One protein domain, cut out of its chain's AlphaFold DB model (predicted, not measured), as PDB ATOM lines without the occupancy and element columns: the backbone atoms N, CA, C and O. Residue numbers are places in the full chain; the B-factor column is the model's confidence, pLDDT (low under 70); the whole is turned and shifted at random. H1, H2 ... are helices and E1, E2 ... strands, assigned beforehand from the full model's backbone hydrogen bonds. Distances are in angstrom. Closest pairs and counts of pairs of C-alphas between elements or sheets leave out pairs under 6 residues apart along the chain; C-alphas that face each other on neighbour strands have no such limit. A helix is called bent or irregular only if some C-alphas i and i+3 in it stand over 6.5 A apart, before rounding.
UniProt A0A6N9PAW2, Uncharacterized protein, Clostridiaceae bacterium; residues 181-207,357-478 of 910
ATOM      1  N   GLY A 181      11.676  22.550 113.626       63.81
ATOM      2  CA  GLY A 181      10.930  21.829 114.663       63.81
ATOM      3  C   GLY A 181      10.371  20.494 114.170       63.81
ATOM      4  O   GLY A 181      10.241  20.279 112.965       63.81
ATOM      5  N   ASP A 182      10.037  19.613 115.113       69.81
ATOM      6  CA  ASP A 182       9.377  18.340 114.822       69.81
ATOM      7  C   ASP A 182       7.904  18.571 114.463       69.81
ATOM      8  O   ASP A 182       7.146  19.164 115.235       69.81
ATOM      9  N   PHE A 183       7.485  18.069 113.302       79.69
ATOM     10  CA  PHE A 183       6.081  18.067 112.898       79.69
ATOM     11  C   PHE A 183       5.341  16.907 113.555       79.69
ATOM     12  O   PHE A 183       5.860  15.794 113.655       79.69
ATOM     13  N   PHE A 184       4.103  17.148 113.975       83.44
ATOM     14  CA  PHE A 184       3.259  16.134 114.595       83.44
ATOM     15  C   PHE A 184       1.828  16.215 114.080       83.44
ATOM     16  O   PHE A 184       1.358  17.277 113.689       83.44
ATOM     17  N   CYS A 185       1.126  15.083 114.127       87.75
ATOM     18  CA  CYS A 185      -0.301  15.004 113.838       87.75
ATOM     19  C   CYS A 185      -1.114  15.875 114.830       87.75
ATOM     20  O   CYS A 185      -1.117  15.568 116.029       87.75
ATOM     21  N   PRO A 186      -1.800  16.943 114.376       88.06
ATOM     22  CA  PRO A 186      -2.631  17.785 115.230       88.06
ATOM     23  C   PRO A 186      -3.978  17.105 115.515       88.06
ATOM     24  O   PRO A 186      -4.850  17.072 114.655       88.06
ATOM     25  N   GLU A 187      -4.166  16.602 116.741       89.44
ATOM     26  CA  GLU A 187      -5.312  15.757 117.129       89.44
ATOM     27  C   GLU A 187      -6.666  16.263 116.608       89.44
ATOM     28  O   GLU A 187      -7.324  15.569 115.836       89.44
ATOM     29  N   LYS A 188      -7.075  17.478 117.004       89.44
ATOM     30  CA  LYS A 188      -8.408  18.013 116.683       89.44
ATOM     31  C   LYS A 188      -8.643  18.108 115.175       89.44
ATOM     32  O   LYS A 188      -9.657  17.626 114.689       89.44
ATOM     33  N   ARG A 189      -7.679  18.678 114.444       91.25
ATOM     34  CA  ARG A 189      -7.776  18.872 112.990       91.25
ATOM     35  C   ARG A 189      -7.776  17.542 112.245       91.25
ATOM     36  O   ARG A 189      -8.571  17.353 111.334       91.25
ATOM     37  N   SER A 190      -6.904  16.615 112.640       94.25
ATOM     38  CA  SER A 190      -6.812  15.300 112.005       94.25
ATOM     39  C   SER A 190      -8.069  14.465 112.220       94.25
ATOM     40  O   SER A 190      -8.487  13.777 111.296       94.25
ATOM     41  N   ILE A 191      -8.690  14.539 113.402       93.12
ATOM     42  CA  ILE A 191      -9.957  13.847 113.674       93.12
ATOM     43  C   ILE A 191     -11.075  14.422 112.810       93.12
ATOM     44  O   ILE A 191     -11.749  13.652 112.141       93.12
ATOM     45  N   SER A 192     -11.238  15.746 112.767       94.44
ATOM     46  CA  SER A 192     -12.286  16.364 111.946       94.44
ATOM     47  C   SER A 192     -12.106  16.072 110.456       94.44
ATOM     48  O   SER A 192     -13.065  15.736 109.774       94.44
ATOM     49  N   LEU A 193     -10.872  16.115 109.942       96.12
ATOM     50  CA  LEU A 193     -10.602  15.714 108.558       96.12
ATOM     51  C   LEU A 193     -10.862  14.221 108.312       96.12
ATOM     52  O   LEU A 193     -11.280  13.850 107.216       96.12
ATOM     53  N   LEU A 194     -10.599  13.362 109.298       95.56
ATOM     54  CA  LEU A 194     -10.875  11.932 109.192       95.56
ATOM     55  C   LEU A 194     -12.382  11.644 109.183       95.56
ATOM     56  O   LEU A 194     -12.805  10.835 108.369       95.56
ATOM     57  N   GLU A 195     -13.182  12.349 109.987       94.81
ATOM     58  CA  GLU A 195     -14.653  12.261 109.955       94.81
ATOM     59  C   GLU A 195     -15.187  12.589 108.548       94.81
ATOM     60  O   GLU A 195     -15.945  11.813 107.971       94.81
ATOM     61  N   LEU A 196     -14.688  13.666 107.924       96.62
ATOM     62  CA  LEU A 196     -15.052  14.008 106.540       96.62
ATOM     63  C   LEU A 196     -14.673  12.908 105.533       96.62
ATOM     64  O   LEU A 196     -15.390  12.676 104.559       96.62
ATOM     65  N   PHE A 197     -13.537  12.236 105.741       96.00
ATOM     66  CA  PHE A 197     -13.122  11.109 104.909       96.00
ATOM     67  C   PHE A 197     -14.015   9.875 105.101       96.00
ATOM     68  O   PHE A 197     -14.341   9.210 104.114       96.00
ATOM     69  N   GLU A 198     -14.378   9.557 106.343       94.81
ATOM     70  CA  GLU A 198     -15.251   8.432 106.695       94.81
ATOM     71  C   GLU A 198     -16.621   8.600 106.023       94.81
ATOM     72  O   GLU A 198     -17.033   7.716 105.263       94.81
ATOM     73  N   ASP A 199     -17.244   9.774 106.183       94.19
ATOM     74  CA  ASP A 199     -18.516  10.140 105.545       94.19
ATOM     75  C   ASP A 199     -18.438  10.002 104.020       94.19
ATOM     76  O   ASP A 199     -19.276   9.348 103.392       94.19
ATOM     77  N   TYR A 200     -17.383  10.560 103.418       94.06
ATOM     78  CA  TYR A 200     -17.131  10.439 101.985       94.06
ATOM     79  C   TYR A 200     -17.038   8.980 101.539       94.06
ATOM     80  O   TYR A 200     -17.649   8.597 100.541       94.06
ATOM     81  N   TYR A 201     -16.246   8.158 102.228       92.56
ATOM     82  CA  TYR A 201     -15.969   6.797 101.782       92.56
ATOM     83  C   TYR A 201     -17.208   5.901 101.901       92.56
ATOM     84  O   TYR A 201     -17.497   5.146 100.967       92.56
ATOM     85  N   ILE A 202     -17.975   6.038 102.989       91.44
ATOM     86  CA  ILE A 202     -19.280   5.384 103.175       91.44
ATOM     87  C   ILE A 202     -20.224   5.781 102.036       91.44
ATOM     88  O   ILE A 202     -20.764   4.914 101.336       91.44
ATOM     89  N   ALA A 203     -20.332   7.086 101.775       86.94
ATOM     90  CA  ALA A 203     -21.174   7.643 100.726       86.94
ATOM     91  C   ALA A 203     -20.678   7.360  99.304       86.94
ATOM     92  O   ALA A 203     -21.459   7.534  98.382       86.94
ATOM     93  N   LYS A 204     -19.425   6.932  99.093       85.06
ATOM     94  CA  LYS A 204     -18.823   6.627  97.775       85.06
ATOM     95  C   LYS A 204     -18.744   5.125  97.471       85.06
ATOM     96  O   LYS A 204     -18.635   4.745  96.303       85.06
ATOM     97  N   GLU A 205     -18.852   4.263  98.480       86.31
ATOM     98  CA  GLU A 205     -19.014   2.804  98.323       86.31
ATOM     99  C   GLU A 205     -20.464   2.323  98.592       86.31
ATOM    100  O   GLU A 205     -20.776   1.158  98.353       86.31
ATOM    101  N   ASN A 206     -21.380   3.240  98.947       84.31
ATOM    102  CA  ASN A 206     -22.807   2.997  99.222       84.31
ATOM    103  C   ASN A 206     -22.955   1.932 100.309       84.31
ATOM    104  O   ASN A 206     -23.716   0.968 100.169       84.31
ATOM    105  N   ILE A 207     -22.147   2.095 101.355       85.25
ATOM    106  CA  ILE A 207     -22.076   1.173 102.479       85.25
ATOM    107  C   ILE A 207     -23.338   1.392 103.318       85.25
ATOM    108  O   ILE A 207     -23.590   2.520 103.744       85.25
ATOM    109  N   PRO A 357       3.321  27.732 102.748       83.00
ATOM    110  CA  PRO A 357       2.251  28.629 103.195       83.00
ATOM    111  C   PRO A 357       1.532  29.335 102.038       83.00
ATOM    112  O   PRO A 357       0.336  29.585 102.124       83.00
ATOM    113  N   ASN A 358       2.233  29.595 100.929       84.31
ATOM    114  CA  ASN A 358       1.655  30.215  99.732       84.31
ATOM    115  C   ASN A 358       0.603  29.327  99.041       84.31
ATOM    116  O   ASN A 358      -0.191  29.838  98.259       84.31
ATOM    117  N   PHE A 359       0.582  28.017  99.322       89.56
ATOM    118  CA  PHE A 359      -0.397  27.079  98.762       89.56
ATOM    119  C   PHE A 359      -1.511  26.705  99.741       89.56
ATOM    120  O   PHE A 359      -2.475  26.056  99.344       89.56
ATOM    121  N   GLN A 360      -1.444  27.162 100.995       88.50
ATOM    122  CA  GLN A 360      -2.528  26.968 101.962       88.50
ATOM    123  C   GLN A 360      -3.887  27.536 101.521       88.50
ATOM    124  O   GLN A 360      -4.886  26.887 101.835       88.50
ATOM    125  N   PRO A 361      -3.978  28.632 100.731       90.56
ATOM    126  CA  PRO A 361      -5.243  29.038 100.114       90.56
ATOM    127  C   PRO A 361      -5.930  27.943  99.284       90.56
ATOM    128  O   PRO A 361      -7.130  28.043  99.051       90.56
ATOM    129  N   PHE A 362      -5.194  26.905  98.866       92.12
ATOM    130  CA  PHE A 362      -5.663  25.771  98.061       92.12
ATOM    131  C   PHE A 362      -5.738  24.447  98.850       92.12
ATOM    132  O   PHE A 362      -5.920  23.374  98.262       92.12
ATOM    133  N   ALA A 363      -5.610  24.497 100.183       93.50
ATOM    134  CA  ALA A 363      -5.651  23.328 101.067       93.50
ATOM    135  C   ALA A 363      -6.880  22.412 100.872       93.50
ATOM    136  O   ALA A 363      -6.683  21.192 100.853       93.50
ATOM    137  N   PRO A 364      -8.110  22.928 100.651       94.12
ATOM    138  CA  PRO A 364      -9.284  22.090 100.405       94.12
ATOM    139  C   PRO A 364      -9.084  21.108  99.243       94.12
ATOM    140  O   PRO A 364      -9.345  19.915  99.381       94.12
ATOM    141  N   VAL A 365      -8.538  21.582  98.120       90.38
ATOM    142  CA  VAL A 365      -8.303  20.755  96.924       90.38
ATOM    143  C   VAL A 365      -7.174  19.756  97.148       90.38
ATOM    144  O   VAL A 365      -7.250  18.606  96.709       90.38
ATOM    145  N   TYR A 366      -6.125  20.179  97.850       94.31
ATOM    146  CA  TYR A 366      -4.995  19.322  98.186       94.31
ATOM    147  C   TYR A 366      -5.415  18.125  99.043       94.31
ATOM    148  O   TYR A 366      -5.121  16.978  98.690       94.31
ATOM    149  N   VAL A 367      -6.162  18.377 100.121       95.31
ATOM    150  CA  VAL A 367      -6.675  17.317 101.000       95.31
ATOM    151  C   VAL A 367      -7.683  16.445 100.261       95.31
ATOM    152  O   VAL A 367      -7.565  15.218 100.307       95.31
ATOM    153  N   TRP A 368      -8.600  17.055  99.502       93.88
ATOM    154  CA  TRP A 368      -9.550  16.327  98.663       93.88
ATOM    155  C   TRP A 368      -8.834  15.333  97.738       93.88
ATOM    156  O   TRP A 368      -9.167  14.146  97.708       93.88
ATOM    157  N   ARG A 369      -7.781  15.778  97.037       90.94
ATOM    158  CA  ARG A 369      -7.016  14.933  96.109       90.94
ATOM    159  C   ARG A 369      -6.370  13.756  96.829       90.94
ATOM    160  O   ARG A 369      -6.382  12.645  96.298       90.94
ATOM    161  N   LEU A 370      -5.799  13.976  98.015       92.31
ATOM    162  CA  LEU A 370      -5.208  12.898  98.807       92.31
ATOM    163  C   LEU A 370      -6.272  11.874  99.231       92.31
ATOM    164  O   LEU A 370      -6.070  10.671  99.046       92.31
ATOM    165  N   PHE A 371      -7.418  12.335  99.728       93.00
ATOM    166  CA  PHE A 371      -8.519  11.471 100.155       93.00
ATOM    167  C   PHE A 371      -9.106  10.661  99.005       93.00
ATOM    168  O   PHE A 371      -9.206   9.440  99.112       93.00
ATOM    169  N   VAL A 372      -9.414  11.293  97.873       86.56
ATOM    170  CA  VAL A 372     -10.021  10.609  96.724       86.56
ATOM    171  C   VAL A 372      -9.039   9.651  96.050       86.56
ATOM    172  O   VAL A 372      -9.390   8.503  95.760       86.56
ATOM    173  N   HIS A 373      -7.792  10.076  95.822       85.62
ATOM    174  CA  HIS A 373      -6.811   9.255  95.107       85.62
ATOM    175  C   HIS A 373      -6.339   8.050  95.936       85.62
ATOM    176  O   HIS A 373      -6.085   6.973  95.387       85.62
ATOM    177  N   TYR A 374      -6.251   8.201  97.262       88.19
ATOM    178  CA  TYR A 374      -5.782   7.149  98.166       88.19
ATOM    179  C   TYR A 374      -6.896   6.494  98.995       88.19
ATOM    180  O   TYR A 374      -6.585   5.653  99.839       88.19
ATOM    181  N   ALA A 375      -8.171   6.768  98.691       88.50
ATOM    182  CA  ALA A 375      -9.354   6.299  99.420       88.50
ATOM    183  C   ALA A 375      -9.283   4.824  99.843       88.50
ATOM    184  O   ALA A 375      -9.304   4.501 101.026       88.50
ATOM    185  N   ASN A 376      -9.091   3.916  98.881       86.94
ATOM    186  CA  ASN A 376      -9.070   2.468  99.135       86.94
ATOM    187  C   ASN A 376      -7.846   1.994  99.943       86.94
ATOM    188  O   ASN A 376      -7.801   0.850 100.406       86.94
ATOM    189  N   ARG A 377      -6.784   2.806 100.009       87.06
ATOM    190  CA  ARG A 377      -5.579   2.504 100.796       87.06
ATOM    191  C   ARG A 377      -5.704   3.041 102.214       87.06
ATOM    192  O   ARG A 377      -5.265   2.338 103.120       87.06
ATOM    193  N   LEU A 378      -6.308   4.221 102.362       87.62
ATOM    194  CA  LEU A 378      -6.643   4.840 103.639       87.62
ATOM    195  C   LEU A 378      -7.674   3.995 104.392       87.62
ATOM    196  O   LEU A 378      -7.383   3.570 105.505       87.62
ATOM    197  N   SER A 379      -8.780   3.611 103.742       86.81
ATOM    198  CA  SER A 379      -9.843   2.804 104.366       86.81
ATOM    199  C   SER A 379      -9.376   1.433 104.859       86.81
ATOM    200  O   SER A 379      -9.918   0.885 105.808       86.81
ATOM    201  N   ARG A 380      -8.342   0.861 104.227       84.31
ATOM    202  CA  ARG A 380      -7.778  -0.454 104.584       84.31
ATOM    203  C   ARG A 380      -6.444  -0.373 105.324       84.31
ATOM    204  O   ARG A 380      -5.814  -1.410 105.524       84.31
ATOM    205  N   ILE A 381      -5.967   0.837 105.616       80.31
ATOM    206  CA  ILE A 381      -4.674   1.145 106.244       80.31
ATOM    207  C   ILE A 381      -3.534   0.257 105.710       80.31
ATOM    208  O   ILE A 381      -2.864  -0.487 106.429       80.31
ATOM    209  N   LYS A 382      -3.316   0.278 104.392       73.62
ATOM    210  CA  LYS A 382      -2.269  -0.566 103.793       73.62
ATOM    211  C   LYS A 382      -0.878  -0.021 104.133       73.62
ATOM    212  O   LYS A 382      -0.524   1.068 103.694       73.62
ATOM    213  N   ASN A 383      -0.025  -0.833 104.768       68.50
ATOM    214  CA  ASN A 383       1.386  -0.491 105.057       68.50
ATOM    215  C   ASN A 383       2.208  -0.099 103.808       68.50
ATOM    216  O   ASN A 383       3.257   0.533 103.910       68.50
ATOM    217  N   SER A 384       1.730  -0.441 102.607       69.81
ATOM    218  CA  SER A 384       2.325  -0.014 101.339       69.81
ATOM    219  C   SER A 384       2.117   1.469 101.002       69.81
ATOM    220  O   SER A 384       2.614   1.901  99.963       69.81
ATOM    221  N   MET A 385       1.406   2.248 101.831       77.00
ATOM    222  CA  MET A 385       1.220   3.692 101.626       77.00
ATOM    223  C   MET A 385       2.538   4.474 101.655       77.00
ATOM    224  O   MET A 385       2.685   5.392 100.861       77.00
ATOM    225  N   PHE A 386       3.515   4.074 102.472       78.00
ATOM    226  CA  PHE A 386       4.802   4.781 102.582       78.00
ATOM    227  C   PHE A 386       5.981   3.969 102.037       78.00
ATOM    228  O   PHE A 386       6.890   4.527 101.437       78.00
ATOM    229  N   ASN A 387       5.931   2.637 102.162       70.88
ATOM    230  CA  ASN A 387       7.053   1.745 101.835       70.88
ATOM    231  C   ASN A 387       6.782   0.838 100.613       70.88
ATOM    232  O   ASN A 387       7.429  -0.195 100.437       70.88
ATOM    233  N   GLY A 388       5.770   1.161  99.799       70.00
ATOM    234  CA  GLY A 388       5.368   0.382  98.622       70.00
ATOM    235  C   GLY A 388       6.002   0.852  97.307       70.00
ATOM    236  O   GLY A 388       6.679   1.868  97.255       70.00
ATOM    237  N   LYS A 389       5.717   0.138  96.203       73.25
ATOM    238  CA  LYS A 389       6.172   0.522  94.846       73.25
ATOM    239  C   LYS A 389       5.674   1.906  94.401       73.25
ATOM    240  O   LYS A 389       6.361   2.562  93.633       73.25
ATOM    241  N   ASN A 390       4.503   2.320  94.895       76.62
ATOM    242  CA  ASN A 390       3.870   3.608  94.606       76.62
ATOM    243  C   ASN A 390       3.455   4.254  95.938       76.62
ATOM    244  O   ASN A 390       2.309   4.032  96.348       76.62
ATOM    245  N   PRO A 391       4.349   4.954  96.655       84.81
ATOM    246  CA  PRO A 391       4.002   5.619  97.909       84.81
ATOM    247  C   PRO A 391       2.972   6.744  97.696       84.81
ATOM    248  O   PRO A 391       2.673   7.132  96.563       84.81
ATOM    249  N   VAL A 392       2.387   7.229  98.792       87.81
ATOM    250  CA  VAL A 392       1.550   8.433  98.792       87.81
ATOM    251  C   VAL A 392       2.425   9.625  98.420       87.81
ATOM    252  O   VAL A 392       3.486   9.838  99.000       87.81
ATOM    253  N   ASP A 393       1.977  10.382  97.430       89.50
ATOM    254  CA  ASP A 393       2.638  11.592  96.970       89.50
ATOM    255  C   ASP A 393       2.012  12.791  97.682       89.50
ATOM    256  O   ASP A 393       0.882  13.161  97.371       89.50
ATOM    257  N   PHE A 394       2.725  13.370  98.648       90.94
ATOM    258  CA  PHE A 394       2.283  14.557  99.386       90.94
ATOM    259  C   PHE A 394       2.697  15.874  98.720       90.94
ATOM    260  O   PHE A 394       2.402  16.937  99.262       90.94
ATOM    261  N   SER A 395       3.376  15.840  97.571       89.06
ATOM    262  CA  SER A 395       3.758  17.071  96.881       89.06
ATOM    263  C   SER A 395       2.536  17.825  96.347       89.06
ATOM    264  O   SER A 395       1.456  17.259  96.148       89.06
ATOM    265  N   TRP A 396       2.717  19.121  96.098       88.38
ATOM    266  CA  TRP A 396       1.716  19.971  95.453       88.38
ATOM    267  C   TRP A 396       1.660  19.781  93.934       88.38
ATOM    268  O   TRP A 396       0.654  20.103  93.305       88.38
ATOM    269  N   THR A 397       2.696  19.184  93.342       86.06
ATOM    270  CA  THR A 397       2.815  18.994  91.897       86.06
ATOM    271  C   THR A 397       1.587  18.330  91.259       86.06
ATOM    272  O   THR A 397       1.141  18.830  90.231       86.06
ATOM    273  N   PRO A 398       0.961  17.274  91.824       83.88
ATOM    274  CA  PRO A 398      -0.251  16.683  91.259       83.88
ATOM    275  C   PRO A 398      -1.451  17.635  91.222       83.88
ATOM    276  O   PRO A 398      -2.238  17.548  90.283       83.88
ATOM    277  N   VAL A 399      -1.575  18.543  92.199       85.06
ATOM    278  CA  VAL A 399      -2.645  19.560  92.241       85.06
ATOM    279  C   VAL A 399      -2.490  20.543  91.076       85.06
ATOM    280  O   VAL A 399      -3.480  20.911  90.451       85.06
ATOM    281  N   PHE A 400      -1.249  20.894  90.729       83.62
ATOM    282  CA  PHE A 400      -0.919  21.845  89.658       83.62
ATOM    283  C   PHE A 400      -0.469  21.185  88.341       83.62
ATOM    284  O   PHE A 400       0.037  21.855  87.434       83.62
ATOM    285  N   SER A 401      -0.610  19.863  88.217       72.88
ATOM    286  CA  SER A 401      -0.080  19.120  87.071       72.88
ATOM    287  C   SER A 401      -0.929  19.296  85.805       72.88
ATOM    288  O   SER A 401      -2.156  19.306  85.852       72.88
ATOM    289  N   ASP A 402      -0.258  19.372  84.645       56.66
ATOM    290  CA  ASP A 402      -0.916  19.339  83.321       56.66
ATOM    291  C   ASP A 402      -1.403  17.938  82.940       56.66
ATOM    292  O   ASP A 402      -2.275  17.767  82.092       56.66
ATOM    293  N   LYS A 403      -0.783  16.908  83.523       53.72
ATOM    294  CA  LYS A 403      -1.084  15.510  83.229       53.72
ATOM    295  C   LYS A 403      -2.157  15.027  84.184       53.72
ATOM    296  O   LYS A 403      -1.855  14.660  85.314       53.72
ATOM    297  N   GLN A 404      -3.387  14.986  83.705       50.38
ATOM    298  CA  GLN A 404      -4.508  14.484  84.487       50.38
ATOM    299  C   GLN A 404      -4.949  13.116  83.951       50.38
ATOM    300  O   GLN A 404      -4.704  12.778  82.791       50.38
ATOM    301  N   SER A 405      -5.522  12.326  84.856       45.03
ATOM    302  CA  SER A 405      -5.984  10.945  84.699       45.03
ATOM    303  C   SER A 405      -6.805  10.684  83.436       45.03
ATOM    304  O   SER A 405      -7.460  11.586  82.923       45.03
ATOM    305  N   GLU A 406      -6.782   9.422  82.989       40.12
ATOM    306  CA  GLU A 406      -7.630   8.886  81.918       40.12
ATOM    307  C   GLU A 406      -9.068   9.399  82.040       40.12
ATOM    308  O   GLU A 406      -9.646   9.395  83.129       40.12
ATOM    309  N   ILE A 407      -9.632   9.820  80.913       40.97
ATOM    310  CA  ILE A 407     -11.032  10.216  80.786       40.97
ATOM    311  C   ILE A 407     -11.863   8.974  81.097       40.97
ATOM    312  O   ILE A 407     -11.937   8.025  80.312       40.97
ATOM    313  N   LEU A 408     -12.388   8.922  82.321       41.94
ATOM    314  CA  LEU A 408     -13.172   7.793  82.796       41.94
ATOM    315  C   LEU A 408     -14.515   7.835  82.068       41.94
ATOM    316  O   LEU A 408     -15.182   8.862  82.037       41.94
ATOM    317  N   SER A 409     -14.912   6.720  81.459       38.91
ATOM    318  CA  SER A 409     -16.202   6.618  80.774       38.91
ATOM    319  C   SER A 409     -17.362   6.958  81.724       38.91
ATOM    320  O   SER A 409     -17.395   6.392  82.820       38.91
ATOM    321  N   GLU A 410     -18.357   7.725  81.258       40.72
ATOM    322  CA  GLU A 410     -19.648   7.967  81.946       40.72
ATOM    323  C   GLU A 410     -20.305   6.668  82.462       40.72
ATOM    324  O   GLU A 410     -21.024   6.656  83.454       40.72
ATOM    325  N   GLU A 411     -20.009   5.529  81.827       38.53
ATOM    326  CA  GLU A 411     -20.527   4.213  82.209       38.53
ATOM    327  C   GLU A 411     -19.911   3.628  83.508       38.53
ATOM    328  O   GLU A 411     -20.432   2.634  84.016       38.53
ATOM    329  N   ASN A 412     -18.809   4.177  84.049       38.59
ATOM    330  CA  ASN A 412     -18.003   3.497  85.084       38.59
ATOM    331  C   ASN A 412     -18.007   4.118  86.490       38.59
ATOM    332  O   ASN A 412     -17.492   3.469  87.406       38.59
ATOM    333  N   ARG A 413     -18.618   5.287  86.713       49.25
ATOM    334  CA  ARG A 413     -19.016   5.718  88.062       49.25
ATOM    335  C   ARG A 413     -20.441   6.244  88.019       49.25
ATOM    336  O   ARG A 413     -20.809   7.072  87.207       49.25
ATOM    337  N   SER A 414     -21.279   5.667  88.859       55.44
ATOM    338  CA  SER A 414     -22.667   6.066  89.041       55.44
ATOM    339  C   SER A 414     -22.726   7.436  89.720       55.44
ATOM    340  O   SER A 414     -22.043   7.596  90.726       55.44
ATOM    341  N   GLN A 415     -23.570   8.357  89.224       60.66
ATOM    342  CA  GLN A 415     -23.776   9.750  89.690       60.66
ATOM    343  C   GLN A 415     -23.633   9.982  91.210       60.66
ATOM    344  O   GLN A 415     -23.150  11.021  91.646       60.66
ATOM    345  N   TRP A 416     -24.024   9.016  92.044       64.00
ATOM    346  CA  TRP A 416     -23.887   9.116  93.498       64.00
ATOM    347  C   TRP A 416     -22.428   9.103  94.003       64.00
ATOM    348  O   TRP A 416     -22.115   9.833  94.936       64.00
ATOM    349  N   GLN A 417     -21.509   8.354  93.376       70.88
ATOM    350  CA  GLN A 417     -20.082   8.350  93.753       70.88
ATOM    351  C   GLN A 417     -19.427   9.710  93.513       70.88
ATOM    352  O   GLN A 417     -18.482  10.096  94.202       70.88
ATOM    353  N   TYR A 418     -19.922  10.413  92.500       71.25
ATOM    354  CA  TYR A 418     -19.501  11.753  92.162       71.25
ATOM    355  C   TYR A 418     -20.118  12.800  93.090       71.25
ATOM    356  O   TYR A 418     -19.393  13.663  93.588       71.25
ATOM    357  N   GLY A 419     -21.410  12.659  93.408       72.50
ATOM    358  CA  GLY A 419     -22.078  13.440  94.452       72.50
ATOM    359  C   GLY A 419     -21.286  13.425  95.761       72.50
ATOM    360  O   GLY A 419     -20.874  14.481  96.228       72.50
ATOM    361  N   ALA A 420     -20.906  12.236  96.242       79.50
ATOM    362  CA  ALA A 420     -20.072  12.095  97.439       79.50
ATOM    363  C   ALA A 420     -18.727  12.845  97.333       79.50
ATOM    364  O   ALA A 420     -18.245  13.427  98.303       79.50
ATOM    365  N   SER A 421     -18.108  12.861  96.149       81.62
ATOM    366  CA  SER A 421     -16.859  13.594  95.912       81.62
ATOM    367  C   SER A 421     -17.038  15.116  95.950       81.62
ATOM    368  O   SER A 421     -16.120  15.813  96.390       81.62
ATOM    369  N   CYS A 422     -18.177  15.627  95.479       80.50
ATOM    370  CA  CYS A 422     -18.527  17.046  95.565       80.50
ATOM    371  C   CYS A 422     -18.849  17.459  96.997       80.50
ATOM    372  O   CYS A 422     -18.359  18.493  97.448       80.50
ATOM    373  N   ASP A 423     -19.610  16.630  97.712       84.00
ATOM    374  CA  ASP A 423     -19.958  16.863  99.113       84.00
ATOM    375  C   ASP A 423     -18.689  16.940  99.971       84.00
ATOM    376  O   ASP A 423     -18.519  17.882 100.744       84.00
ATOM    377  N   LEU A 424     -17.727  16.031  99.749       89.69
ATOM    378  CA  LEU A 424     -16.418  16.097 100.405       89.69
ATOM    379  C   LEU A 424     -15.702  17.426 100.131       89.69
ATOM    380  O   LEU A 424     -15.160  18.031 101.051       89.69
ATOM    381  N   PHE A 425     -15.666  17.877  98.874       89.50
ATOM    382  CA  PHE A 425     -15.019  19.143  98.526       89.50
ATOM    383  C   PHE A 425     -15.697  20.336  99.216       89.50
ATOM    384  O   PHE A 425     -15.001  21.157  99.811       89.50
ATOM    385  N   GLY A 426     -17.033  20.397  99.204       86.31
ATOM    386  CA  GLY A 426     -17.803  21.426  99.912       86.31
ATOM    387  C   GLY A 426     -17.512  21.444 101.414       86.31
ATOM    388  O   GLY A 426     -17.165  22.489 101.961       86.31
ATOM    389  N   ASN A 427     -17.529  20.274 102.057       91.81
ATOM    390  CA  ASN A 427     -17.231  20.147 103.485       91.81
ATOM    391  C   ASN A 427     -15.784  20.550 103.820       91.81
ATOM    392  O   ASN A 427     -15.527  21.128 104.875       91.81
ATOM    393  N   LEU A 428     -14.827  20.284 102.925       94.50
ATOM    394  CA  LEU A 428     -13.438  20.719 103.096       94.50
ATOM    395  C   LEU A 428     -13.285  22.241 102.973       94.50
ATOM    396  O   LEU A 428     -12.471  22.813 103.698       94.50
ATOM    397  N   ILE A 429     -14.053  22.908 102.100       90.56
ATOM    398  CA  ILE A 429     -14.106  24.379 102.065       90.56
ATOM    399  C   ILE A 429     -14.573  24.901 103.426       90.56
ATOM    400  O   ILE A 429     -13.872  25.707 104.033       90.56
ATOM    401  N   GLU A 430     -15.706  24.405 103.927       90.94
ATOM    402  CA  GLU A 430     -16.267  24.844 105.211       90.94
ATOM    403  C   GLU A 430     -15.305  24.599 106.378       90.94
ATOM    404  O   GLU A 430     -15.123  25.479 107.221       90.94
ATOM    405  N   PHE A 431     -14.646  23.437 106.399       94.31
ATOM    406  CA  PHE A 431     -13.635  23.101 107.397       94.31
ATOM    407  C   PHE A 431     -12.491  24.122 107.401       94.31
ATOM    408  O   PHE A 431     -12.192  24.715 108.435       94.31
ATOM    409  N   PHE A 432     -11.871  24.381 106.246       92.31
ATOM    410  CA  PHE A 432     -10.715  25.278 106.174       92.31
ATOM    411  C   PHE A 432     -11.069  26.768 106.292       92.31
ATOM    412  O   PHE A 432     -10.193  27.562 106.623       92.31
ATOM    413  N   GLU A 433     -12.324  27.164 106.073       88.25
ATOM    414  CA  GLU A 433     -12.792  28.522 106.384       88.25
ATOM    415  C   GLU A 433     -12.880  28.803 107.884       88.25
ATOM    416  O   GLU A 433     -12.751  29.953 108.306       88.25
ATOM    417  N   GLN A 434     -13.124  27.767 108.687       88.75
ATOM    418  CA  GLN A 434     -13.185  27.873 110.145       88.75
ATOM    419  C   GLN A 434     -11.795  27.806 110.791       88.75
ATOM    420  O   GLN A 434     -11.645  28.128 111.969       88.75
ATOM    421  N   GLU A 435     -10.777  27.404 110.031       83.81
ATOM    422  CA  GLU A 435      -9.402  27.302 110.500       83.81
ATOM    423  C   GLU A 435      -8.674  28.652 110.458       83.81
ATOM    424  O   GLU A 435      -8.792  29.437 109.517       83.81
ATOM    425  N   GLU A 436      -7.844  28.908 111.472       77.00
ATOM    426  CA  GLU A 436      -6.949  30.069 111.497       77.00
ATOM    427  C   GLU A 436      -5.756  29.833 110.557       77.00
ATOM    428  O   GLU A 436      -4.675  29.404 110.974       77.00
ATOM    429  N   LEU A 437      -5.970  30.078 109.264       75.69
ATOM    430  CA  LEU A 437      -4.920  30.048 108.251       75.69
ATOM    431  C   LEU A 437      -4.256  31.436 108.093       75.69
ATOM    432  O   LEU A 437      -4.939  32.461 108.158       75.69
ATOM    433  N   PRO A 438      -2.936  31.499 107.829       72.56
ATOM    434  CA  PRO A 438      -2.209  32.719 107.464       72.56
ATOM    435  C   PRO A 438      -2.827  33.503 106.300       72.56
ATOM    436  O   PRO A 438      -2.728  34.729 106.263       72.56
ATOM    437  N   TYR A 439      -3.446  32.797 105.352       76.12
ATOM    438  CA  TYR A 439      -4.100  33.365 104.180       76.12
ATOM    439  C   TYR A 439      -5.500  32.762 104.025       76.12
ATOM    440  O   TYR A 439      -5.663  31.563 104.264       76.12
ATOM    441  N   PRO A 440      -6.505  33.560 103.624       80.62
ATOM    442  CA  PRO A 440      -7.849  33.050 103.392       80.62
ATOM    443  C   PRO A 440      -7.863  32.059 102.226       80.62
ATOM    444  O   PRO A 440      -7.058  32.162 101.299       80.62
ATOM    445  N   ILE A 441      -8.818  31.130 102.260       85.19
ATOM    446  CA  ILE A 441      -9.054  30.199 101.158       85.19
ATOM    447  C   ILE A 441      -9.441  30.969  99.896       85.19
ATOM    448  O   ILE A 441     -10.382  31.767  99.892       85.19
ATOM    449  N   ASP A 442      -8.732  30.685  98.807       84.06
ATOM    450  CA  ASP A 442      -9.069  31.185  97.480       84.06
ATOM    451  C   ASP A 442     -10.133  30.262  96.884       84.06
ATOM    452  O   ASP A 442      -9.831  29.290  96.188       84.06
ATOM    453  N   LYS A 443     -11.401  30.515  97.238       78.62
ATOM    454  CA  LYS A 443     -12.528  29.684  96.796       78.62
ATOM    455  C   LYS A 443     -12.608  29.563  95.272       78.62
ATOM    456  O   LYS A 443     -12.722  28.428  94.810       78.62
ATOM    457  N   PRO A 444     -12.521  30.654  94.484       72.50
ATOM    458  CA  PRO A 444     -12.561  30.530  93.033       72.50
ATOM    459  C   PRO A 444     -11.458  29.645  92.457       72.50
ATOM    460  O   PRO A 444     -11.741  28.788  91.619       72.50
ATOM    461  N   MET A 445     -10.217  29.805  92.924       82.12
ATOM    462  CA  MET A 445      -9.114  28.971  92.450       82.12
ATOM    463  C   MET A 445      -9.230  27.531  92.965       82.12
ATOM    464  O   MET A 445      -8.917  26.596  92.234       82.12
ATOM    465  N   CYS A 446      -9.732  27.318  94.188       82.12
ATOM    466  CA  CYS A 446     -10.029  25.979  94.701       82.12
ATOM    467  C   CYS A 446     -11.064  25.263  93.834       82.12
ATOM    468  O   CYS A 446     -10.851  24.118  93.445       82.12
ATOM    469  N   GLU A 447     -12.168  25.935  93.507       76.19
ATOM    470  CA  GLU A 447     -13.173  25.393  92.597       76.19
ATOM    471  C   GLU A 447     -12.540  25.078  91.239       76.19
ATOM    472  O   GLU A 447     -12.694  23.966  90.746       76.19
ATOM    473  N   TYR A 448     -11.765  25.999  90.666       74.94
ATOM    474  CA  TYR A 448     -11.081  25.800  89.386       74.94
ATOM    475  C   TYR A 448     -10.106  24.602  89.395       74.94
ATOM    476  O   TYR A 448     -10.110  23.777  88.480       74.94
ATOM    477  N   LEU A 449      -9.296  24.447  90.445       78.81
ATOM    478  CA  LEU A 449      -8.371  23.320  90.606       78.81
ATOM    479  C   LEU A 449      -9.111  21.995  90.834       78.81
ATOM    480  O   LEU A 449      -8.741  20.975  90.252       78.81
ATOM    481  N   PHE A 450     -10.165  21.997  91.656       78.56
ATOM    482  CA  PHE A 450     -11.019  20.829  91.874       78.56
ATOM    483  C   PHE A 450     -11.611  20.340  90.551       78.56
ATOM    484  O   PHE A 450     -11.458  19.168  90.212       78.56
ATOM    485  N   GLN A 451     -12.171  21.254  89.754       71.19
ATOM    486  CA  GLN A 451     -12.729  20.951  88.435       71.19
ATOM    487  C   GLN A 451     -11.711  20.270  87.539       71.19
ATOM    488  O   GLN A 451     -11.982  19.193  87.006       71.19
ATOM    489  N   ARG A 452     -10.524  20.873  87.427       72.19
ATOM    490  CA  ARG A 452      -9.387  20.347  86.671       72.19
ATOM    491  C   ARG A 452      -9.038  18.916  87.082       72.19
ATOM    492  O   ARG A 452      -8.710  18.095  86.232       72.19
ATOM    493  N   LEU A 453      -9.125  18.590  88.370       72.69
ATOM    494  CA  LEU A 453      -8.818  17.252  88.875       72.69
ATOM    495  C   LEU A 453      -9.973  16.246  88.711       72.69
ATOM    496  O   LEU A 453      -9.708  15.047  88.610       72.69
ATOM    497  N   THR A 454     -11.233  16.687  88.648       66.56
ATOM    498  CA  THR A 454     -12.432  15.828  88.539       66.56
ATOM    499  C   THR A 454     -12.907  15.577  87.104       66.56
ATOM    500  O   THR A 454     -14.092  15.344  86.904       66.56
ATOM    501  N   ARG A 455     -11.990  15.631  86.129       57.75
ATOM    502  CA  ARG A 455     -12.075  15.562  84.647       57.75
ATOM    503  C   ARG A 455     -13.104  14.637  83.942       57.75
ATOM    504  O   ARG A 455     -13.028  14.475  82.731       57.75
ATOM    505  N   THR A 456     -14.017  13.970  84.647       47.88
ATOM    506  CA  THR A 456     -14.730  12.774  84.177       47.88
ATOM    507  C   THR A 456     -16.252  12.837  84.232       47.88
ATOM    508  O   THR A 456     -16.880  11.868  83.820       47.88
ATOM    509  N   GLU A 457     -16.868  13.925  84.700       47.44
ATOM    510  CA  GLU A 457     -18.332  14.067  84.651       47.44
ATOM    511  C   GLU A 457     -18.736  15.401  84.020       47.44
ATOM    512  O   GLU A 457     -18.694  16.468  84.633       47.44
ATOM    513  N   LEU A 458     -19.144  15.310  82.751       44.22
ATOM    514  CA  LEU A 458     -19.620  16.417  81.914       44.22
ATOM    515  C   LEU A 458     -20.914  17.066  82.450       44.22
ATOM    516  O   LEU A 458     -21.315  18.120  81.966       44.22
ATOM    517  N   ASP A 459     -21.527  16.450  83.465       43.53
ATOM    518  CA  ASP A 459     -22.710  16.903  84.201       43.53
ATOM    519  C   ASP A 459     -22.363  17.426  85.606       43.53
ATOM    520  O   ASP A 459     -23.176  17.360  86.530       43.53
ATOM    521  N   THR A 460     -21.156  17.952  85.811       43.25
ATOM    522  CA  THR A 460     -20.853  18.612  87.082       43.25
ATOM    523  C   THR A 460     -21.362  20.043  87.071       43.25
ATOM    524  O   THR A 460     -20.863  20.839  86.277       43.25
ATOM    525  N   TYR A 461     -22.252  20.398  88.004       49.19
ATOM    526  CA  TYR A 461     -22.769  21.753  88.184       49.19
ATOM    527  C   TYR A 461     -22.365  22.377  89.524       49.19
ATOM    528  O   TYR A 461     -22.522  21.778  90.580       49.19
ATOM    529  N   SER A 462     -21.882  23.619  89.477       43.72
ATOM    530  CA  SER A 462     -21.717  24.481  90.639       43.72
ATOM    531  C   SER A 462     -23.012  25.218  90.941       43.72
ATOM    532  O   SER A 462     -23.574  25.903  90.081       43.72
ATOM    533  N   ASN A 463     -23.436  25.152  92.197       41.38
ATOM    534  CA  ASN A 463     -24.489  26.010  92.742       41.38
ATOM    535  C   ASN A 463     -23.952  27.379  93.158       41.38
ATOM    536  O   ASN A 463     -24.711  28.207  93.654       41.38
ATOM    537  N   THR A 464     -22.664  27.631  92.950       39.50
ATOM    538  CA  THR A 464     -21.996  28.883  93.269       39.50
ATOM    539  C   THR A 464     -21.537  29.519  91.965       39.50
ATOM    540  O   THR A 464     -21.010  28.888  91.050       39.50
ATOM    541  N   SER A 465     -21.833  30.798  91.815       40.12
ATOM    542  CA  SER A 465     -21.411  31.563  90.657       40.12
ATOM    543  C   SER A 465     -19.909  31.719  90.711       40.12
ATOM    544  O   SER A 465     -19.298  31.705  91.774       40.12
ATOM    545  N   VAL A 466     -19.337  31.995  89.549       38.56
ATOM    546  CA  VAL A 466     -17.921  32.333  89.414       38.56
ATOM    547  C   VAL A 466     -17.494  33.535  90.272       38.56
ATOM    548  O   VAL A 466     -16.314  33.702  90.522       38.56
ATOM    549  N   PHE A 467     -18.435  34.330  90.795       38.31
ATOM    550  CA  PHE A 467     -18.177  35.437  91.725       38.31
ATOM    551  C   PHE A 467     -18.382  35.062  93.205       38.31
ATOM    552  O   PHE A 467     -18.513  35.949  94.048       38.31
ATOM    553  N   GLY A 468     -18.495  33.771  93.535       35.66
ATOM    554  CA  GLY A 468     -18.736  33.290  94.902       35.66
ATOM    555  C   GLY A 468     -20.173  33.486  95.407       35.66
ATOM    556  O   GLY A 468     -20.449  33.277  96.585       35.66
ATOM    557  N   ILE A 469     -21.104  33.902  94.541       41.44
ATOM    558  CA  ILE A 469     -22.519  34.132  94.892       41.44
ATOM    559  C   ILE A 469     -23.337  32.872  94.592       41.44
ATOM    560  O   ILE A 469     -23.239  32.394  93.465       41.44
ATOM    561  N   PRO A 470     -24.208  32.382  95.488       37.31
ATOM    562  CA  PRO A 470     -25.108  31.267  95.199       37.31
ATOM    563  C   PRO A 470     -25.963  31.507  93.942       37.31
ATOM    564  O   PRO A 470     -26.618  32.543  93.794       37.31
ATOM    565  N   LEU A 471     -25.963  30.548  93.023       37.53
ATOM    566  CA  LEU A 471     -26.756  30.548  91.802       37.53
ATOM    567  C   LEU A 471     -28.141  29.955  92.062       37.53
ATOM    568  O   LEU A 471     -28.297  28.951  92.747       37.53
ATOM    569  N   ARG A 472     -29.164  30.545  91.432       30.45
ATOM    570  CA  ARG A 472     -30.521  29.971  91.414       30.45
ATOM    571  C   ARG A 472     -30.604  28.654  90.648       30.45
ATOM    572  O   ARG A 472     -31.442  27.831  90.984       30.45
ATOM    573  N   ASN A 473     -29.771  28.505  89.620       36.34
ATOM    574  CA  ASN A 473     -29.660  27.296  88.821       36.34
ATOM    575  C   ASN A 473     -28.195  26.848  88.849       36.34
ATOM    576  O   ASN A 473     -27.335  27.684  88.549       36.34
ATOM    577  N   PRO A 474     -27.917  25.577  89.172       38.12
ATOM    578  CA  PRO A 474     -26.586  25.006  89.043       38.12
ATOM    579  C   PRO A 474     -26.030  25.301  87.640       38.12
ATOM    580  O   PRO A 474     -26.734  25.099  86.649       38.12
ATOM    581  N   LYS A 475     -24.801  25.813  87.531       43.50
ATOM    582  CA  LYS A 475     -24.105  26.012  86.248       43.50
ATOM    583  C   LYS A 475     -22.978  25.002  86.120       43.50
ATOM    584  O   LYS A 475     -22.240  24.852  87.091       43.50
ATOM    585  N   PRO A 476     -22.774  24.367  84.964       48.94
ATOM    586  CA  PRO A 476     -21.717  23.392  84.843       48.94
ATOM    587  C   PRO A 476     -20.355  24.031  85.008       48.94
ATOM    588  O   PRO A 476     -20.176  25.233  84.798       48.94
ATOM    589  N   LEU A 477     -19.406  23.237  85.476       44.03
ATOM    590  CA  LEU A 477     -18.092  23.763  85.807       44.03
ATOM    591  C   LEU A 477     -17.158  23.816  84.587       44.03
ATOM    592  O   LEU A 477     -16.345  24.725  84.491       44.03
ATOM    593  N   TYR A 478     -17.359  22.949  83.590       51.78
ATOM    594  CA  TYR A 478     -16.642  22.970  82.309       51.78
ATOM    595  C   TYR A 478     -17.403  23.773  81.250       51.78
ATOM    596  O   TYR A 478     -17.916  23.223  80.278       51.78
TER     597      TYR A 478
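Overview. This is residues 181 to 207 and 357 to 478 of the 910 residues of an uncharacterized protein of Clostridiaceae bacterium (UniProt A0A6N9PAW2). A small up-and-down bundle of three helices, H2, H4 and H5, each running against the one before it, makes the core, and H1 packs along H4. The hairpin of E1 and E2 lies off to one side, H3 has its centre farthest from the mean of the C-alphas, at 20.9 A, though it is close to H2 without clearly touching it, and residues 181 to 188 stick out. The 149 printed residues, mostly helix by class, hold in order H1 H2 H3 H4 H5 E1 E2, with an antiparallel sheet E1 - E2. The whole is compact, radius of gyration of the C-alphas 15.7 A, spanning 46 by 39 by 32 A.

Arrangement. Look first at E1, residues 461 to 464, and E2, residues 470 to 476, an antiparallel hairpin at 153 degrees; N 462 and O 475 are within hydrogen-bond range at 2.7 A. H2, residues 357 to 378, is apart from both; its residues 363 to 372 alone touch H4, residues 415 to 434, with closest C-alphas Pro 364 and Leu 428, 5.1 A. With residues 361 to 369 alone H2 touches H5, residues 443 to 453, with closest C-alphas Phe 362 and Cys 446, 5.5 A. H1, residues 187 to 205, touches H4, opposite ways at a shallow tilt of 14 degrees, with closest C-alphas Lys 204 and Gln 417, 4.6 A. Every O i to N i+4 pair is within hydrogen-bond range in H1, H4 and H5, and 11 of 18 in H2.

Along the chain. Find C-alpha 187 at (-5.312, 15.757, 117.129); from there H1 runs 26.6 A. H2, 25.4 A, has a kink of 64 degrees near residue 364 and is irregular, C-alphas 373 and 376 being 8.2 A apart. H3, residues 384 to 387, spans 5.1 A, H4 29.3 A, H5 15.2 A and E1 8.8 A; E2, 13.4 A, ends at C-alpha 476 (-21.717, 23.392, 84.843).

Size, cuts and confidence. Residues 208 to 356 are cut out, with C-alphas 207 and 357 36.7 A apart. The link from H3 to H4, 27 residues, is long. Look for pLDDT under 70 in 44 residues, among them 402 to 416 and 454 to 478.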